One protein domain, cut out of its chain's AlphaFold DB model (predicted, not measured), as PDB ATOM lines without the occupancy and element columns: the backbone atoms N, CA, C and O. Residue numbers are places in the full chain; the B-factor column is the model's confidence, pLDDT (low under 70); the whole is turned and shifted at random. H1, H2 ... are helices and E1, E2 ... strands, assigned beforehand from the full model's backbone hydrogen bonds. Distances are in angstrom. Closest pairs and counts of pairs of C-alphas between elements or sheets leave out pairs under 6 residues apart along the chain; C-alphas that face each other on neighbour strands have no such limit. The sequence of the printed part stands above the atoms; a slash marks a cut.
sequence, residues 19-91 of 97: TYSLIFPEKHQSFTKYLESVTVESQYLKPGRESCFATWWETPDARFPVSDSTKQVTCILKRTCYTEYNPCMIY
ATOM      1  N   THR A  19     -25.235  40.854 -82.167       96.94
ATOM      2  CA  THR A  19     -26.070  41.486 -83.202       96.94
ATOM      3  C   THR A  19     -26.139  40.583 -84.418       96.94
ATOM      4  O   THR A  19     -25.110  40.221 -84.987       96.94
ATOM      5  N   TYR A  20     -27.357  40.261 -84.839       95.38
ATOM      6  CA  TYR A  20     -27.613  39.354 -85.945       95.38
ATOM      7  C   TYR A  20     -28.287  40.079 -87.104       95.38
ATOM      8  O   TYR A  20     -28.955  41.102 -86.939       95.38
ATOM      9  N   SER A  21     -28.081  39.532 -88.298       94.62
ATOM     10  CA  SER A  21     -28.736  39.964 -89.526       94.62
ATOM     11  C   SER A  21     -29.618  38.837 -90.047       94.62
ATOM     12  O   SER A  21     -29.161  37.698 -90.159       94.62
ATOM     13  N   LEU A  22     -30.863  39.160 -90.379       91.56
ATOM     14  CA  LEU A  22     -31.737  38.286 -91.148       91.56
ATOM     15  C   LEU A  22     -31.499  38.574 -92.627       91.56
ATOM     16  O   LEU A  22     -31.531  39.732 -93.045       91.56
ATOM     17  N   ILE A  23     -31.214  37.524 -93.389       91.62
ATOM     18  CA  ILE A  23     -30.917  37.604 -94.817       91.62
ATOM     19  C   ILE A  23     -31.775  36.568 -95.529       91.62
ATOM     20  O   ILE A  23     -31.794  35.393 -95.155       91.62
ATOM     21  N   PHE A  24     -32.491  37.016 -96.545       87.81
ATOM     22  CA  PHE A  24     -33.308  36.165 -97.384       87.81
ATOM     23  C   PHE A  24     -32.481  35.260 -98.307       87.81
ATOM     24  O   PHE A  24     -31.408  35.661 -98.773       87.81
ATOM     25  N   PRO A  25     -32.971  34.042 -98.613       87.31
ATOM     26  CA  PRO A  25     -32.258  33.094 -99.468       87.31
ATOM     27  C   PRO A  25     -31.859  33.661-100.839       87.31
ATOM     28  O   PRO A  25     -30.802  33.314-101.363       87.31
ATOM     29  N   GLU A  26     -32.657  34.563-101.406       85.00
ATOM     30  CA  GLU A  26     -32.432  35.217-102.699       85.00
ATOM     31  C   GLU A  26     -31.180  36.109-102.713       85.00
ATOM     32  O   GLU A  26     -30.677  36.441-103.787       85.00
ATOM     33  N   LYS A  27     -30.654  36.471-101.537       90.00
ATOM     34  CA  LYS A  27     -29.409  37.235-101.369       90.00
ATOM     35  C   LYS A  27     -28.178  36.344-101.177       90.00
ATOM     36  O   LYS A  27     -27.064  36.846-101.114       90.00
ATOM     37  N   HIS A  28     -28.344  35.018-101.108       89.88
ATOM     38  CA  HIS A  28     -27.220  34.069-101.010       89.88
ATOM     39  C   HIS A  28     -26.588  33.730-102.374       89.88
ATOM     40  O   HIS A  28     -25.569  33.045-102.437       89.88
ATOM     41  N   GLN A  29     -27.191  34.186-103.470       91.50
ATOM     42  CA  GLN A  29     -26.648  34.101-104.829       91.50
ATOM     43  C   GLN A  29     -25.950  35.408-105.218       91.50
ATOM     44  O   GLN A  29     -26.191  36.443-104.604       91.50
ATOM     45  N   SER A  30     -25.116  35.380-106.263       94.50
ATOM     46  CA  SER A  30     -24.479  36.596-106.780       94.50
ATOM     47  C   SER A  30     -25.513  37.628-107.235       94.50
ATOM     48  O   SER A  30     -26.587  37.265-107.722       94.50
ATOM     49  N   PHE A  31     -25.160  38.913-107.134       93.19
ATOM     50  CA  PHE A  31     -26.030  40.005-107.569       93.19
ATOM     51  C   PHE A  31     -26.502  39.836-109.021       93.19
ATOM     52  O   PHE A  31     -27.684  39.994-109.294       93.19
ATOM     53  N   THR A  32     -25.618  39.408-109.932       93.56
ATOM     54  CA  THR A  32     -25.965  39.128-111.336       93.56
ATOM     55  C   THR A  32     -27.067  38.075-111.464       93.56
ATOM     56  O   THR A  32     -28.056  38.318-112.145       93.56
ATOM     57  N   LYS A  33     -26.951  36.942-110.754       92.25
ATOM     58  CA  LYS A  33     -27.974  35.883-110.779       92.25
ATOM     59  C   LYS A  33     -29.296  36.350-110.181       92.25
ATOM     60  O   LYS A  33     -30.361  36.015-110.691       92.25
ATOM     61  N   TYR A  34     -29.228  37.133-109.105       90.25
ATOM     62  CA  TYR A  34     -30.411  37.763-108.535       90.25
ATOM     63  C   TYR A  34     -31.092  38.677-109.551       90.25
ATOM     64  O   TYR A  34     -32.280  38.500-109.808       90.25
ATOM     65  N   LEU A  35     -30.342  39.587-110.171       89.88
ATOM     66  CA  LEU A  35     -30.870  40.541-111.135       89.88
ATOM     67  C   LEU A  35     -31.542  39.827-112.316       89.88
ATOM     68  O   LEU A  35     -32.686  40.137-112.629       89.88
ATOM     69  N   GLU A  36     -30.894  38.812-112.892       88.62
ATOM     70  CA  GLU A  36     -31.464  37.969-113.955       88.62
ATOM     71  C   GLU A  36     -32.783  37.298-113.544       88.62
ATOM     72  O   GLU A  36     -33.701  37.183-114.354       88.62
ATOM     73  N   SER A  37     -32.907  36.874-112.281       85.31
ATOM     74  CA  SER A  37     -34.118  36.207-111.790       85.31
ATOM     75  C   SER A  37     -35.307  37.149-111.572       85.31
ATOM     76  O   SER A  37     -36.451  36.694-111.580       85.31
ATOM     77  N   VAL A  38     -35.061  38.450-111.375       81.19
ATOM     78  CA  VAL A  38     -36.105  39.418-110.998       81.19
ATOM     79  C   VAL A  38     -36.458  40.434-112.076       81.19
ATOM     80  O   VAL A  38     -37.501  41.075-111.972       81.19
ATOM     81  N   THR A  39     -35.637  40.587-113.114       72.81
ATOM     82  CA  THR A  39     -35.904  41.506-114.233       72.81
ATOM     83  C   THR A  39     -36.778  40.902-115.328       72.81
ATOM     84  O   THR A  39     -36.856  41.451-116.424       72.81
ATOM     85  N   VAL A  40     -37.482  39.802-115.042       69.94
ATOM     86  CA  VAL A  40     -38.462  39.231-115.969       69.94
ATOM     87  C   VAL A  40     -39.582  40.249-116.185       69.94
ATOM     88  O   VAL A  40     -40.437  40.461-115.322       69.94
ATOM     89  N   GLU A  41     -39.557  40.911-117.342       65.94
ATOM     90  CA  GLU A  41     -40.602  41.848-117.727       65.94
ATOM     91  C   GLU A  41     -41.926  41.101-117.880       65.94
ATOM     92  O   GLU A  41     -42.033  40.085-118.569       65.94
ATOM     93  N   SER A  42     -42.963  41.635-117.243       76.44
ATOM     94  CA  SER A  42     -44.338  41.267-117.561       76.44
ATOM     95  C   SER A  42     -45.024  42.474-118.187       76.44
ATOM     96  O   SER A  42     -44.594  43.610-118.000       76.44
ATOM     97  N   GLN A  43     -46.151  42.258-118.865       83.19
ATOM     98  CA  GLN A  43     -46.947  43.349-119.445       83.19
ATOM     99  C   GLN A  43     -47.310  44.475-118.449       83.19
ATOM    100  O   GLN A  43     -47.609  45.590-118.873       83.19
ATOM    101  N   TYR A  44     -47.270  44.207-117.136       86.56
ATOM    102  CA  TYR A  44     -47.632  45.154-116.079       86.56
ATOM    103  C   TYR A  44     -46.542  45.360-115.026       86.56
ATOM    104  O   TYR A  44     -46.814  45.982-114.000       86.56
ATOM    105  N   LEU A  45     -45.336  44.836-115.240       86.31
ATOM    106  CA  LEU A  45     -44.222  44.984-114.310       86.31
ATOM    107  C   LEU A  45     -42.968  45.353-115.076       86.31
ATOM    108  O   LEU A  45     -42.582  44.648-116.007       86.31
ATOM    109  N   LYS A  46     -42.316  46.423-114.634       88.69
ATOM    110  CA  LYS A  46     -41.024  46.844-115.167       88.69
ATOM    111  C   LYS A  46     -39.988  46.911-114.052       88.69
ATOM    112  O   LYS A  46     -40.331  47.354-112.950       88.69
ATOM    113  N   PRO A  47     -38.735  46.513-114.319       88.31
ATOM    114  CA  PRO A  47     -37.658  46.753-113.378       88.31
ATOM    115  C   PRO A  47     -37.436  48.259-113.210       88.31
ATOM    116  O   PRO A  47     -37.484  49.033-114.168       88.31
ATOM    117  N   GLY A  48     -37.211  48.685-111.968       87.94
ATOM    118  CA  GLY A  48     -36.705  50.015-111.656       87.94
ATOM    119  C   GLY A  48     -35.220  50.152-112.002       87.94
ATOM    120  O   GLY A  48     -34.673  49.444-112.844       87.94
ATOM    121  N   ARG A  49     -34.530  51.073-111.325       91.25
ATOM    122  CA  ARG A  49     -33.084  51.264-111.519       91.25
ATOM    123  C   ARG A  49     -32.303  50.103-110.912       91.25
ATOM    124  O   ARG A  49     -32.583  49.727-109.777       91.25
ATOM    125  N   GLU A  50     -31.263  49.633-111.601       91.81
ATOM    126  CA  GLU A  50     -30.335  48.608-111.092       91.81
ATOM    127  C   GLU A  50     -29.780  48.963-109.704       91.81
ATOM    128  O   GLU A  50     -29.702  48.105-108.830       91.81
ATOM    129  N   SER A  51     -29.507  50.249-109.450       94.56
ATOM    130  CA  SER A  51     -29.035  50.721-108.145       94.56
ATOM    131  C   SER A  51     -29.998  50.411-106.994       94.56
ATOM    132  O   SER A  51     -29.542  50.149-105.888       94.56
ATOM    133  N   CYS A  52     -31.313  50.386-107.237       92.56
ATOM    134  CA  CYS A  52     -32.282  49.957-106.227       92.56
ATOM    135  C   CYS A  52     -32.069  48.484-105.871       92.56
ATOM    136  O   CYS A  52     -32.005  48.131-104.693       92.56
ATOM    137  N   PHE A  53     -31.929  47.631-106.891       92.19
ATOM    138  CA  PHE A  53     -31.708  46.201-106.703       92.19
ATOM    139  C   PHE A  53     -30.388  45.945-105.975       92.19
ATOM    140  O   PHE A  53     -30.369  45.123-105.063       92.19
ATOM    141  N   ALA A  54     -29.323  46.671-106.333       93.38
ATOM    142  CA  ALA A  54     -28.023  46.579-105.674       93.38
ATOM    143  C   ALA A  54     -28.127  46.954-104.190       93.38
ATOM    144  O   ALA A  54     -27.775  46.154-103.328       93.38
ATOM    145  N   THR A  55     -28.722  48.112-103.875       93.81
ATOM    146  CA  THR A  55     -28.919  48.541-102.483       93.81
ATOM    147  C   THR A  55     -29.746  47.534-101.686       93.81
ATOM    148  O   THR A  55     -29.392  47.213-100.552       93.81
ATOM    149  N   TRP A  56     -30.834  47.006-102.255       91.12
ATOM    150  CA  TRP A  56     -31.638  45.992-101.573       91.12
ATOM    151  C   TRP A  56     -30.857  44.694-101.342       91.12
ATOM    152  O   TRP A  56     -30.949  44.125-100.255       91.12
ATOM    153  N   TRP A  57     -30.087  44.235-102.333       92.06
ATOM    154  CA  TRP A  57     -29.306  42.997-102.260       92.06
ATOM    155  C   TRP A  57     -28.177  43.087-101.219       92.06
ATOM    156  O   TRP A  57     -27.964  42.136-100.472       92.06
ATOM    157  N   GLU A  58     -27.522  44.245-101.103       92.94
ATOM    158  CA  GLU A  58     -26.464  44.507-100.111       92.94
ATOM    159  C   GLU A  58     -26.998  44.723 -98.686       92.94
ATOM    160  O   GLU A  58     -26.262  44.582 -97.703       92.94
ATOM    161  N   THR A  59     -28.277  45.076 -98.547       92.12
ATOM    162  CA  THR A  59     -28.877  45.407 -97.252       92.12
ATOM    163  C   THR A  59     -29.517  44.172 -96.616       92.12
ATOM    164  O   THR A  59     -30.369  43.541 -97.243       92.12
ATOM    165  N   PRO A  60     -29.194  43.821 -95.357       92.44
ATOM    166  CA  PRO A  60     -29.918  42.776 -94.635       92.44
ATOM    167  C   PRO A  60     -31.408  43.097 -94.488       92.44
ATOM    168  O   PRO A  60     -31.774  44.251 -94.277       92.44
ATOM    169  N   ASP A  61     -32.263  42.078 -94.537       89.94
ATOM    170  CA  ASP A  61     -33.720  42.237 -94.429       89.94
ATOM    171  C   ASP A  61     -34.151  42.681 -93.025       89.94
ATOM    172  O   ASP A  61     -35.130  43.410 -92.866       89.94
ATOM    173  N   ALA A  62     -33.387  42.290 -92.003       91.19
ATOM    174  CA  ALA A  62     -33.485  42.858 -90.666       91.19
ATOM    175  C   ALA A  62     -32.132  42.814 -89.950       91.19
ATOM    176  O   ALA A  62     -31.287  41.963 -90.231       91.19
ATOM    177  N   ARG A  63     -31.949  43.706 -88.977       94.25
ATOM    178  CA  ARG A  63     -30.869  43.637 -87.987       94.25
ATOM    179  C   ARG A  63     -31.480  43.712 -86.602       94.25
ATOM    180  O   ARG A  63     -32.323  44.574 -86.363       94.25
ATOM    181  N   PHE A  64     -31.058  42.831 -85.706       94.06
ATOM    182  CA  PHE A  64     -31.587  42.791 -84.350       94.06
ATOM    183  C   PHE A  64     -30.507  42.393 -83.338       94.06
ATOM    184  O   PHE A  64     -29.683  41.518 -83.625       94.06
ATOM    185  N   PRO A  65     -30.483  43.037 -82.160       95.69
ATOM    186  CA  PRO A  65     -29.666  42.590 -81.047       95.69
ATOM    187  C   PRO A  65     -30.333  41.405 -80.334       95.69
ATOM    188  O   PRO A  65     -31.556  41.335 -80.228       95.69
ATOM    189  N   VAL A  66     -29.511  40.501 -79.817       96.62
ATOM    190  CA  VAL A  66     -29.873  39.424 -78.896       96.62
ATOM    191  C   VAL A  66     -29.102  39.654 -77.604       96.62
ATOM    192  O   VAL A  66     -27.895  39.895 -77.624       96.62
ATOM    193  N   SER A  67     -29.820  39.592 -76.494       95.94
ATOM    194  CA  SER A  67     -29.314  39.648 -75.122       95.94
ATOM    195  C   SER A  67     -29.893  38.490 -74.311       95.94
ATOM    196  O   SER A  67     -30.889  37.890 -74.715       95.94
ATOM    197  N   ASP A  68     -29.370  38.255 -73.108       94.12
ATOM    198  CA  ASP A  68     -29.868  37.216 -72.186       94.12
ATOM    199  C   ASP A  68     -31.372  37.354 -71.845       94.12
ATOM    200  O   ASP A  68     -32.049  36.384 -71.493       94.12
ATOM    201  N   SER A  69     -31.923  38.568 -71.967       93.38
ATOM    202  CA  SER A  69     -33.345  38.865 -71.755       93.38
ATOM    203  C   SER A  69     -34.207  38.749 -73.016       93.38
ATOM    204  O   SER A  69     -35.434  38.826 -72.921       93.38
ATOM    205  N   THR A  70     -33.609  38.554 -74.192       93.12
ATOM    206  CA  THR A  70     -34.336  38.467 -75.462       93.12
ATOM    207  C   THR A  70     -35.109  37.152 -75.532       93.12
ATOM    208  O   THR A  70     -34.528  36.071 -75.503       93.12
ATOM    209  N   LYS A  71     -36.442  37.242 -75.612       92.06
ATOM    210  CA  LYS A  71     -37.336  36.074 -75.735       92.06
ATOM    211  C   LYS A  71     -37.959  35.930 -77.116       92.06
ATOM    212  O   LYS A  71     -38.272  34.823 -77.526       92.06
ATOM    213  N   GLN A  72     -38.144  37.041 -77.820       92.94
ATOM    214  CA  GLN A  72     -38.770  37.063 -79.131       92.94
ATOM    215  C   GLN A  72     -38.216  38.226 -79.943       92.94
ATOM    216  O   GLN A  72     -38.014  39.323 -79.422       92.94
ATOM    217  N   VAL A  73     -38.025  37.984 -81.234       91.31
ATOM    218  CA  VAL A  73     -37.720  39.008 -82.229       91.31
ATOM    219  C   VAL A  73     -38.815  38.944 -83.284       91.31
ATOM    220  O   VAL A  73     -39.119  37.872 -83.796       91.31
ATOM    221  N   THR A  74     -39.425  40.087 -83.595       91.12
ATOM    222  CA  THR A  74     -40.444  40.186 -84.648       91.12
ATOM    223  C   THR A  74     -39.862  40.918 -85.847       91.12
ATOM    224  O   THR A  74     -39.406  42.055 -85.722       91.12
ATOM    225  N   CYS A  75     -39.910  40.288 -87.018       86.06
ATOM    226  CA  CYS A  75     -39.549  40.910 -88.288       86.06
ATOM    227  C   CYS A  75     -40.796  40.992 -89.172       86.06
ATOM    228  O   CYS A  75     -41.458  39.986 -89.407       86.06
ATOM    229  N   ILE A  76     -41.124  42.192 -89.657       83.94
ATOM    230  CA  ILE A  76     -42.290  42.411 -90.520       83.94
ATOM    231  C   ILE A  76     -41.821  42.490 -91.963       83.94
ATOM    232  O   ILE A  76     -41.062  43.383 -92.338       83.94
ATOM    233  N   LEU A  77     -42.340  41.584 -92.779       78.56
ATOM    234  CA  LEU A  77     -42.057  41.512 -94.202       78.56
ATOM    235  C   LEU A  77     -43.282  42.005 -94.958       78.56
ATOM    236  O   LEU A  77     -44.390  41.504 -94.766       78.56
ATOM    237  N   LYS A  78     -43.094  43.017 -95.801       75.88
ATOM    238  CA  LYS A  78     -44.173  43.558 -96.627       75.88
ATOM    239  C   LYS A  78     -44.065  42.971 -98.021       75.88
ATOM    240  O   LYS A  78     -43.053  43.146 -98.692       75.88
ATOM    241  N   ARG A  79     -45.136  42.306 -98.440       76.06
ATOM    242  CA  ARG A  79     -45.315  41.783 -99.790       76.06
ATOM    243  C   ARG A  79     -46.365  42.618-100.500       76.06
ATOM    244  O   ARG A  79     -47.396  42.928 -99.901       76.06
ATOM    245  N   THR A  80     -46.138  42.969-101.758       76.31
ATOM    246  CA  THR A  80     -47.204  43.530-102.595       76.31
ATOM    247  C   THR A  80     -47.764  42.447-103.512       76.31
ATOM    248  O   THR A  80     -47.063  41.508-103.883       76.31
ATOM    249  N   CYS A  81     -49.037  42.566-103.894       72.19
ATOM    250  CA  CYS A  81     -49.697  41.583-104.759       72.19
ATOM    251  C   CYS A  81     -49.094  41.487-106.168       72.19
ATOM    252  O   CYS A  81     -49.390  40.534-106.877       72.19
ATOM    253  N   TYR A  82     -48.315  42.485-106.593       73.81
ATOM    254  CA  TYR A  82     -47.822  42.583-107.967       73.81
ATOM    255  C   TYR A  82     -46.309  42.442-108.052       73.81
ATOM    256  O   TYR A  82     -45.801  41.914-109.031       73.81
ATOM    257  N   THR A  83     -45.584  42.911-107.038       74.88
ATOM    258  CA  THR A  83     -44.118  42.884-107.020       74.88
ATOM    259  C   THR A  83     -43.563  41.862-106.037       74.88
ATOM    260  O   THR A  83     -42.350  41.769-105.877       74.88
ATOM    261  N   GLU A  84     -44.435  41.092-105.379       76.62
ATOM    262  CA  GLU A  84     -44.072  40.161-104.315       76.62
ATOM    263  C   GLU A  84     -43.216  40.869-103.248       76.62
ATOM    264  O   GLU A  84     -43.635  41.894-102.699       76.62
ATOM    265  N   TYR A  85     -42.026  40.347-102.946       75.06
ATOM    266  CA  TYR A  85     -41.062  40.949-102.021       75.06
ATOM    267  C   TYR A  85     -40.084  41.908-102.699       75.06
ATOM    268  O   TYR A  85     -39.161  42.382-102.045       75.06
ATOM    269  N   ASN A  86     -40.242  42.183-103.995       79.06
ATOM    270  CA  ASN A  86     -39.307  43.009-104.737       79.06
ATOM    271  C   ASN A  86     -39.675  44.497-104.609       79.06
ATOM    272  O   ASN A  86     -40.665  44.935-105.207       79.06
ATOM    273  N   PRO A  87     -38.894  45.300-103.862       80.88
ATOM    274  CA  PRO A  87     -39.195  46.718-103.688       80.88
ATOM    275  C   PRO A  87     -38.814  47.562-104.910       80.88
ATOM    276  O   PRO A  87     -39.172  48.734-104.974       80.88
ATOM    277  N   CYS A  88     -38.072  46.989-105.861       89.25
ATOM    278  CA  CYS A  88     -37.513  47.698-107.006       89.25
ATOM    279  C   CYS A  88     -38.292  47.455-108.303       89.25
ATOM    280  O   CYS A  88     -38.001  48.094-109.313       89.25
ATOM    281  N   MET A  89     -39.282  46.562-108.284       88.50
ATOM    282  CA  MET A  89     -40.213  46.379-109.394       88.50
ATOM    283  C   MET A  89     -41.315  47.434-109.342       88.50
ATOM    284  O   MET A  89     -41.818  47.790-108.277       88.50
ATOM    285  N   ILE A  90     -41.710  47.924-110.512       87.56
ATOM    286  CA  ILE A  90     -42.734  48.954-110.664       87.56
ATOM    287  C   ILE A  90     -43.936  48.325-111.359       87.56
ATOM    288  O   ILE A  90     -43.825  47.836-112.484       87.56
ATOM    289  N   TYR A  91     -45.094  48.365-110.699       86.88
ATOM    290  CA  TYR A  91     -46.363  47.991-111.317       86.88
ATOM    291  C   TYR A  91     -46.845  49.098-112.257       86.88
ATOM    292  O   TYR A  91     -47.038  50.240-111.844       86.88
TER     293      TYR A  91
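What this domain is: This is residues 19 to 91 of the 97 residues of an uncharacterized protein of Saprospiraceae bacterium (UniProt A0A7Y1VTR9). The domain is a long, loose shape with a two-strand ribbon, E1 and E3, at one end, and a second, shorter ribbon, E2 and E4, toward the other end, where the two short helices H1 and H2 also lie. A long stretch with no named element, residues 67 to 88, leaves E3 and comes back along the length to E4. The printed part has 73 residues, with two named helices and four named strands in the order E1, H1, E2, H2, E3, E4; each sheet is a pair of antiparallel strands. The class is mixed, helices and strands, with 32 residues, under half, in named elements. The whole is loose, with a radius of gyration of the C-alphas of 14.7 A, and elongated, spanning 50 by 26 by 17 A.

How they stand to each other: E1, residues 19 to 22, and E3, residues 62 to 66, are antiparallel neighbours at 146 degrees. N 20 and O 64 are within hydrogen-bond range at 2.9 A, and N 22 and O 62 at 2.8 A. H1, residues 31 to 38, and H2, residues 50 to 58, only just touch, with 3 pairs of C-alphas within 8 A; the closest are those of Phe 31 and Trp 57, 6.9 A apart. They run opposite ways at a steep tilt of 67 degrees, only just short of about perpendicular. In both helices every O i to N i+4 pair is within hydrogen-bond range. E2, residues 45 to 47, and E4, residues 89 to 91, are antiparallel neighbours at 150 degrees, with N 90 and O 46 within hydrogen-bond range at 2.9 A. The closest C-alphas of H1 and E2 are those of Val 38 and Pro 47, 7.9 A apart. H1 and E4 are only just apart, at 8.2 A. E1 and E2 are apart, and so are E3 and E4.

Where its parts are: E1 begins at C-alpha 19, at (-26.070, 41.486, -83.202), and is 10.3 A long from first to last C-alpha. H1 is 10.7 A long, E2 6.9 A and H2 12.3 A. H2 begins at C-alpha 50, at (-30.335, 48.608, -111.092). E3 is 12.8 A long. E4, 6.6 A long, ends at C-alpha 91, at (-46.363, 47.991, -111.317).

The domain as a whole: The two C-alphas farthest apart are those of Gln 43 and Asp 68, at 50.6 A. The printed part has no cut. The link from E3 to E4 is long, with 22 residues; those from E2 to H2 and from H2 to E3 are tight. The mean pLDDT of the printed part is 87.6, and residues 40 to 41 are under 70.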